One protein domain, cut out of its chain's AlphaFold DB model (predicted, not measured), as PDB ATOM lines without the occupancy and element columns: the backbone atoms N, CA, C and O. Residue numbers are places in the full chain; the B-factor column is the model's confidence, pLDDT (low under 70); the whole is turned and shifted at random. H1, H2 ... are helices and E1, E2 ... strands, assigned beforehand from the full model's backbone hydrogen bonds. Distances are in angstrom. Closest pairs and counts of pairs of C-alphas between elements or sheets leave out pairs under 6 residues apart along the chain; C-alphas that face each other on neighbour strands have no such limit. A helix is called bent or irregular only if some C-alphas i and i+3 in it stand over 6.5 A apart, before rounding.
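Overview. This is residues 2 to 61 of the 61 residues of the protein "DUF3298 domain-containing protein" of Syntrophaceae bacterium (UniProt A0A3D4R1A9). With little regular structure, this is a small three-stranded sheet, the meander E1 E2 E3, each strand the antiparallel neighbour of the one before, with one short helix, H1, following at an end of E3. Residues 2 to 8, 30 to 35 and 50 to 57 stick out. The 60 printed residues, 21 in named elements of mixed class, are loose, with a radius of gyration of the C-alphas of 14.5 A and spans of 40 by 29 by 16 A.

Along the chain. E1, residues 14 to 17, begins at C-alpha 14, (6.416, -27.586, -21.597), and measures 10.8 A. E2, residues 21 to 25, measures 12.7 A; E3, residues 40 to 44, 12.8 A. H1, residues 45 to 51, 9.3 A, ends at C-alpha 51, (6.115, -17.824, -6.086); it is irregular, C-alphas 47 and 50 being 8.1 A apart.

Arrangement. In hairpin E1 and E2, at 158 degrees, N 16 and O 23 are within hydrogen-bond range, 2.9 A. In hairpin E2 and E3, at 161 degrees, N 41 and O 24 are, 2.8 A. H1 only grazes the sheet, with residues 45 to 48; 1 of 3 O i to N i+4 and 2 of 4 O i to N i+3 pairs are within range.

Size, cuts and confidence. The C-alphas farthest apart, Pro 2 and Val 60, are 44.1 A apart. The printed part has no cut; the link E2 to E3 is long. pLDDT is under 70 at residues 2 to 9, 11 to 12, 27 to 37 and 61.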
ATOM      1  N   PRO A   2     -14.351 -17.672 -33.588       49.78
ATOM      2  CA  PRO A   2     -13.739 -16.972 -32.475       49.78
ATOM      3  C   PRO A   2     -12.238 -16.923 -32.755       49.78
ATOM      4  O   PRO A   2     -11.615 -17.950 -33.009       49.78
ATOM      5  N   GLU A   3     -11.699 -15.712 -32.774       55.78
ATOM      6  CA  GLU A   3     -10.272 -15.424 -32.745       55.78
ATOM      7  C   GLU A   3      -9.749 -15.983 -31.406       55.78
ATOM      8  O   GLU A   3      -9.810 -15.313 -30.376       55.78
ATOM      9  N   THR A   4      -9.387 -17.267 -31.350       53.03
ATOM     10  CA  THR A   4      -8.818 -17.842 -30.129       53.03
ATOM     11  C   THR A   4      -7.423 -17.263 -29.967       53.03
ATOM     12  O   THR A   4      -6.515 -17.599 -30.729       53.03
ATOM     13  N   ASP A   5      -7.299 -16.366 -28.990       54.50
ATOM     14  CA  ASP A   5      -6.060 -15.812 -28.454       54.50
ATOM     15  C   ASP A   5      -5.126 -16.956 -28.039       54.50
ATOM     16  O   ASP A   5      -5.140 -17.462 -26.920       54.50
ATOM     17  N   SER A   6      -4.374 -17.445 -29.016       54.97
ATOM     18  CA  SER A   6      -3.497 -18.613 -28.933       54.97
ATOM     19  C   SER A   6      -2.149 -18.253 -28.300       54.97
ATOM     20  O   SER A   6      -1.250 -19.084 -28.254       54.97
ATOM     21  N   ALA A   7      -2.019 -17.019 -27.796       58.91
ATOM     22  CA  ALA A   7      -0.828 -16.494 -27.139       58.91
ATOM     23  C   ALA A   7      -0.931 -16.476 -25.601       58.91
ATOM     24  O   ALA A   7       0.001 -16.032 -24.929       58.91
ATOM     25  N   ALA A   8      -2.042 -16.935 -25.019       59.31
ATOM     26  CA  ALA A   8      -2.168 -17.033 -23.571       59.31
ATOM     27  C   ALA A   8      -1.408 -18.263 -23.042       59.31
ATOM     28  O   ALA A   8      -1.709 -19.391 -23.422       59.31
ATOM     29  N   ILE A   9      -0.453 -18.051 -22.126       62.50
ATOM     30  CA  ILE A   9       0.228 -19.136 -21.403       62.50
ATOM     31  C   ILE A   9      -0.822 -19.850 -20.548       62.50
ATOM     32  O   ILE A   9      -1.316 -19.304 -19.559       62.50
ATOM     33  N   THR A  10      -1.168 -21.075 -20.933       70.00
ATOM     34  CA  THR A  10      -2.258 -21.848 -20.309       70.00
ATOM     35  C   THR A  10      -1.867 -22.468 -18.964       70.00
ATOM     36  O   THR A  10      -2.712 -23.000 -18.245       70.00
ATOM     37  N   GLY A  11      -0.574 -22.423 -18.628       67.94
ATOM     38  CA  GLY A  11       0.013 -23.144 -17.499       67.94
ATOM     39  C   GLY A  11       0.254 -24.632 -17.777       67.94
ATOM     40  O   GLY A  11       0.698 -25.342 -16.879       67.94
ATOM     41  N   GLN A  12      -0.025 -25.105 -18.997       68.88
ATOM     42  CA  GLN A  12       0.233 -26.480 -19.448       68.88
ATOM     43  C   GLN A  12       1.422 -26.574 -20.412       68.88
ATOM     44  O   GLN A  12       1.655 -27.624 -21.006       68.88
ATOM     45  N   GLU A  13       2.162 -25.477 -20.572       77.56
ATOM     46  CA  GLU A  13       3.312 -25.414 -21.465       77.56
ATOM     47  C   GLU A  13       4.438 -26.329 -20.983       77.56
ATOM     48  O   GLU A  13       4.602 -26.591 -19.786       77.56
ATOM     49  N   TYR A  14       5.246 -26.794 -21.929       86.56
ATOM     50  CA  TYR A  14       6.416 -27.586 -21.597       86.56
ATOM     51  C   TYR A  14       7.503 -26.703 -20.979       86.56
ATOM     52  O   TYR A  14       7.730 -25.568 -21.401       86.56
ATOM     53  N   PHE A  15       8.194 -27.234 -19.972       91.00
ATOM     54  CA  PHE A  15       9.264 -26.516 -19.296       91.00
ATOM     55  C   PHE A  15      10.377 -27.449 -18.822       91.00
ATOM     56  O   PHE A  15      10.177 -28.653 -18.651       91.00
ATOM     57  N   TYR A  16      11.543 -26.867 -18.567       90.69
ATOM     58  CA  TYR A  16      12.642 -27.499 -17.846       90.69
ATOM     59  C   TYR A  16      13.307 -26.490 -16.901       90.69
ATOM     60  O   TYR A  16      13.057 -25.286 -16.970       90.69
ATOM     61  N   LEU A  17      14.118 -26.992 -15.972       91.31
ATOM     62  CA  LEU A  17      14.857 -26.177 -15.009       91.31
ATOM     63  C   LEU A  17      16.343 -26.187 -15.362       91.31
ATOM     64  O   LEU A  17      16.883 -27.230 -15.735       91.31
ATOM     65  N   THR A  18      16.989 -25.036 -15.215       91.00
ATOM     66  CA  THR A  18      18.449 -24.901 -15.167       91.00
ATOM     67  C   THR A  18      18.887 -24.661 -13.721       91.00
ATOM     68  O   THR A  18      18.058 -24.628 -12.810       91.00
ATOM     69  N   ASP A  19      20.188 -24.461 -13.509       90.25
ATOM     70  CA  ASP A  19      20.740 -24.139 -12.188       90.25
ATOM     71  C   ASP A  19      20.165 -22.831 -11.602       90.25
ATOM     72  O   ASP A  19      20.163 -22.653 -10.388       90.25
ATOM     73  N   ASP A  20      19.663 -21.913 -12.439       92.50
ATOM     74  CA  ASP A  20      19.249 -20.567 -12.023       92.50
ATOM     75  C   ASP A  20      17.897 -20.079 -12.582       92.50
ATOM     76  O   ASP A  20      17.435 -18.989 -12.212       92.50
ATOM     77  N   SER A  21      17.256 -20.849 -13.467       94.00
ATOM     78  CA  SER A  21      16.107 -20.388 -14.248       94.00
ATOM     79  C   SER A  21      15.079 -21.487 -14.534       94.00
ATOM     80  O   SER A  21      15.391 -22.668 -14.680       94.00
ATOM     81  N   LEU A  22      13.822 -21.065 -14.675       92.19
ATOM     82  CA  LEU A  22      12.747 -21.836 -15.293       92.19
ATOM     83  C   LEU A  22      12.718 -21.504 -16.787       92.19
ATOM     84  O   LEU A  22      12.565 -20.337 -17.146       92.19
ATOM     85  N   VAL A  23      12.824 -22.509 -17.651       92.31
ATOM     86  CA  VAL A  23      12.747 -22.326 -19.104       92.31
ATOM     87  C   VAL A  23      11.457 -22.938 -19.619       92.31
ATOM     88  O   VAL A  23      11.247 -24.142 -19.486       92.31
ATOM     89  N   ILE A  24      10.594 -22.111 -20.203       90.06
ATOM     90  CA  ILE A  24       9.360 -22.540 -20.870       90.06
ATOM     91  C   ILE A  24       9.634 -22.582 -22.368       90.06
ATOM     92  O   ILE A  24      10.173 -21.622 -22.920       90.06
ATOM     93  N   TYR A  25       9.254 -23.666 -23.033       86.94
ATOM     94  CA  TYR A  25       9.451 -23.820 -24.469       86.94
ATOM     95  C   TYR A  25       8.164 -24.271 -25.150       86.94
ATOM     96  O   TYR A  25       7.376 -25.039 -24.595       86.94
ATOM     97  N   PHE A  26       7.967 -23.809 -26.382       78.12
ATOM     98  CA  PHE A  26       6.792 -24.153 -27.176       78.12
ATOM     99  C   PHE A  26       7.218 -25.064 -28.320       78.12
ATOM    100  O   PHE A  26       7.984 -24.652 -29.189       78.12
ATOM    101  N   GLN A  27       6.743 -26.312 -28.311       68.50
ATOM    102  CA  GLN A  27       6.961 -27.225 -29.435       68.50
ATOM    103  C   GLN A  27       6.358 -26.611 -30.702       68.50
ATOM    104  O   GLN A  27       5.306 -25.975 -30.623       68.50
ATOM    105  N   GLU A  28       7.064 -26.752 -31.830       62.59
ATOM    106  CA  GLU A  28       6.745 -26.097 -33.103       62.59
ATOM    107  C   GLU A  28       5.235 -26.079 -33.364       62.59
ATOM    108  O   GLU A  28       4.581 -27.120 -33.442       62.59
ATOM    109  N   ILE A  29       4.680 -24.875 -33.505       58.44
ATOM    110  CA  ILE A  29       3.307 -24.708 -33.965       58.44
ATOM    111  C   ILE A  29       3.296 -25.272 -35.387       58.44
ATOM    112  O   ILE A  29       4.058 -24.782 -36.224       58.44
ATOM    113  N   GLU A  30       2.448 -26.270 -35.655       54.50
ATOM    114  CA  GLU A  30       2.330 -27.079 -36.893       54.50
ATOM    115  C   GLU A  30       2.320 -26.277 -38.222       54.50
ATOM    116  O   GLU A  30       2.385 -26.841 -39.315       54.50
ATOM    117  N   HIS A  31       2.217 -24.948 -38.145       54.88
ATOM    118  CA  HIS A  31       2.055 -24.014 -39.255       54.88
ATOM    119  C   HIS A  31       3.074 -22.857 -39.285       54.88
ATOM    120  O   HIS A  31       2.903 -21.925 -40.072       54.88
ATOM    121  N   THR A  32       4.132 -22.880 -38.464       54.44
ATOM    122  CA  THR A  32       5.214 -21.872 -38.518       54.44
ATOM    123  C   THR A  32       6.394 -22.350 -39.374       54.44
ATOM    124  O   THR A  32       6.706 -23.539 -39.361       54.44
ATOM    125  N   PRO A  33       7.056 -21.482 -40.170       53.81
ATOM    126  CA  PRO A  33       8.156 -21.919 -41.027       53.81
ATOM    127  C   PRO A  33       9.311 -22.473 -40.181       53.81
ATOM    128  O   PRO A  33       9.800 -21.761 -39.307       53.81
ATOM    129  N   HIS A  34       9.778 -23.688 -40.498       54.47
ATOM    130  CA  HIS A  34      10.873 -24.457 -39.864       54.47
ATOM    131  C   HIS A  34      12.265 -23.768 -39.808       54.47
ATOM    132  O   HIS A  34      13.296 -24.433 -39.746       54.47
ATOM    133  N   TYR A  35      12.343 -22.442 -39.913       59.78
ATOM    134  CA  TYR A  35      13.591 -21.686 -40.007       59.78
ATOM    135  C   TYR A  35      14.037 -21.069 -38.674       59.78
ATOM    136  O   TYR A  35      15.206 -20.729 -38.503       59.78
ATOM    137  N   VAL A  36      13.115 -20.921 -37.724       63.34
ATOM    138  CA  VAL A  36      13.361 -20.338 -36.403       63.34
ATOM    139  C   VAL A  36      13.112 -21.472 -35.421       63.34
ATOM    140  O   VAL A  36      11.991 -21.957 -35.365       63.34
ATOM    141  N   GLY A  37      14.153 -21.976 -34.756       69.88
ATOM    142  CA  GLY A  37      14.042 -23.131 -33.856       69.88
ATOM    143  C   GLY A  37      13.014 -22.946 -32.731       69.88
ATOM    144  O   GLY A  37      12.335 -21.927 -32.641       69.88
ATOM    145  N   ILE A  38      12.922 -23.937 -31.845       74.88
ATOM    146  CA  ILE A  38      11.961 -23.943 -30.735       74.88
ATOM    147  C   ILE A  38      12.128 -22.660 -29.898       74.88
ATOM    148  O   ILE A  38      13.212 -22.439 -29.352       74.88
ATOM    149  N   PRO A  39      11.101 -21.794 -29.803       81.62
ATOM    150  CA  PRO A  39      11.187 -20.590 -28.995       81.62
ATOM    151  C   PRO A  39      11.218 -20.958 -27.509       81.62
ATOM    152  O   PRO A  39      10.372 -21.712 -27.020       81.62
ATOM    153  N   GLU A  40      12.185 -20.381 -26.797       87.75
ATOM    154  CA  GLU A  40      12.378 -20.546 -25.358       87.75
ATOM    155  C   GLU A  40      12.217 -19.209 -24.630       87.75
ATOM    156  O   GLU A  40      12.716 -18.168 -25.067       87.75
ATOM    157  N   PHE A  41      11.550 -19.252 -23.483       90.00
ATOM    158  CA  PHE A  41      11.385 -18.135 -22.567       90.00
ATOM    159  C   PHE A  41      12.055 -18.483 -21.244       90.00
ATOM    160  O   PHE A  41      11.619 -19.385 -20.527       90.00
ATOM    161  N   ILE A  42      13.120 -17.753 -20.925       93.81
ATOM    162  CA  ILE A  42      13.932 -17.971 -19.730       93.81
ATOM    163  C   ILE A  42      13.450 -17.027 -18.630       93.81
ATOM    164  O   ILE A  42      13.444 -15.807 -18.807       93.81
ATOM    165  N   ILE A  43      13.067 -17.591 -17.487       93.75
ATOM    166  CA  ILE A  43      12.596 -16.866 -16.308       93.75
ATOM    167  C   ILE A  43      13.559 -17.150 -15.146       93.75
ATOM    168  O   ILE A  43      13.497 -18.228 -14.550       93.75
ATOM    169  N   PRO A  44      14.439 -16.201 -14.782       94.31
ATOM    170  CA  PRO A  44      15.347 -16.370 -13.651       94.31
ATOM    171  C   PRO A  44      14.599 -16.578 -12.328       94.31
ATOM    172  O   PRO A  44      13.640 -15.854 -12.029       94.31
ATOM    173  N   PHE A  45      15.074 -17.484 -11.465       92.00
ATOM    174  CA  PHE A  45      14.448 -17.742 -10.156       92.00
ATOM    175  C   PHE A  45      14.395 -16.501  -9.264       92.00
ATOM    176  O   PHE A  45      13.475 -16.339  -8.461       92.00
ATOM    177  N   THR A  46      15.334 -15.572  -9.442       92.88
ATOM    178  CA  THR A  46      15.352 -14.287  -8.731       92.88
ATOM    179  C   THR A  46      14.097 -13.450  -8.986       92.88
ATOM    180  O   THR A  46      13.658 -12.740  -8.081       92.88
ATOM    181  N   GLN A  47      13.480 -13.560 -10.167       94.25
ATOM    182  CA  GLN A  47      12.260 -12.825 -10.519       94.25
ATOM    183  C   GLN A  47      11.003 -13.455  -9.911       94.25
ATOM    184  O   GLN A  47      10.069 -12.746  -9.535       94.25
ATOM    185  N   ILE A  48      10.990 -14.782  -9.762       91.50
ATOM    186  CA  ILE A  48       9.827 -15.546  -9.289       91.50
ATOM    187  C   ILE A  48       9.987 -16.083  -7.865       91.50
ATOM    188  O   ILE A  48       9.163 -16.870  -7.416       91.50
ATOM    189  N   LYS A  49      11.003 -15.635  -7.120       89.69
ATOM    190  CA  LYS A  49      11.339 -16.147  -5.780       89.69
ATOM    191  C   LYS A  49      10.150 -16.218  -4.815       89.69
ATOM    192  O   LYS A  49      10.053 -17.150  -4.032       89.69
ATOM    193  N   HIS A  50       9.243 -15.246  -4.884       90.00
ATOM    194  CA  HIS A  50       8.049 -15.169  -4.036       90.00
ATOM    195  C   HIS A  50       6.944 -16.175  -4.408       90.00
ATOM    196  O   HIS A  50       6.014 -16.368  -3.630       90.00
ATOM    197  N   LEU A  51       7.030 -16.792  -5.590       89.81
ATOM    198  CA  LEU A  51       6.115 -17.824  -6.086       89.81
ATOM    199  C   LEU A  51       6.672 -19.239  -5.880       89.81
ATOM    200  O   LEU A  51       5.938 -20.213  -6.032       89.81
ATOM    201  N   ILE A  52       7.965 -19.367  -5.561       88.69
ATOM    202  CA  ILE A  52       8.616 -20.663  -5.361       88.69
ATOM    203  C   ILE A  52       8.129 -21.270  -4.044       88.69
ATOM    204  O   ILE A  52       8.191 -20.645  -2.988       88.69
ATOM    205  N   ASN A  53       7.675 -22.524  -4.107       88.31
ATOM    206  CA  ASN A  53       7.370 -23.303  -2.915       88.31
ATOM    207  C   ASN A  53       8.669 -23.589  -2.147       88.31
ATOM    208  O   ASN A  53       9.536 -24.302  -2.648       88.31
ATOM    209  N   GLU A  54       8.765 -23.075  -0.924       85.50
ATOM    210  CA  GLU A  54       9.910 -23.240  -0.018       85.50
ATOM    211  C   GLU A  54      10.212 -24.702   0.352       85.50
ATOM    212  O   GLU A  54      11.345 -25.036   0.678       85.50
ATOM    213  N   ASN A  55       9.218 -25.588   0.250       88.50
ATOM    214  CA  ASN A  55       9.382 -27.029   0.459       88.50
ATOM    215  C   ASN A  55       9.558 -27.798  -0.864       88.50
ATOM    216  O   ASN A  55       9.533 -29.030  -0.883       88.50
ATOM    217  N   GLY A  56       9.652 -27.083  -1.986       83.06
ATOM    218  CA  GLY A  56       9.791 -27.645  -3.322       83.06
ATOM    219  C   GLY A  56      11.251 -27.858  -3.739       83.06
ATOM    220  O   GLY A  56      12.166 -27.288  -3.150       83.06
ATOM    221  N   PRO A  57      11.486 -28.630  -4.812       80.38
ATOM    222  CA  PRO A  57      12.831 -28.972  -5.283       80.38
ATOM    223  C   PRO A  57      13.639 -27.773  -5.803       80.38
ATOM    224  O   PRO A  57      14.854 -27.861  -5.880       80.38
ATOM    225  N   ILE A  58      12.990 -26.655  -6.140       81.00
ATOM    226  CA  ILE A  58      13.675 -25.429  -6.579       81.00
ATOM    227  C   ILE A  58      14.241 -24.652  -5.381       81.00
ATOM    228  O   ILE A  58      15.237 -23.960  -5.518       81.00
ATOM    229  N   ALA A  59      13.647 -24.775  -4.189       75.75
ATOM    230  CA  ALA A  59      14.098 -24.035  -3.009       75.75
ATOM    231  C   ALA A  59      15.447 -24.524  -2.447       75.75
ATOM    232  O   ALA A  59      16.023 -23.861  -1.586       75.75
ATOM    233  N   VAL A  60      15.925 -25.683  -2.908       74.50
ATOM    234  CA  VAL A  60      17.200 -26.291  -2.496       74.50
ATOM    235  C   VAL A  60      18.327 -26.110  -3.522       74.50
ATOM    236  O   VAL A  60      19.438 -26.567  -3.253       74.50
ATOM    237  N   LEU A  61      18.035 -25.483  -4.671       68.06
ATOM    238  CA  LEU A  61      19.008 -25.085  -5.696       68.06
ATOM    239  C   LEU A  61      19.622 -23.725  -5.332       68.06
ATOM    240  O   LEU A  61      20.862 -23.608  -5.425       68.06
TER     241      LEU A  61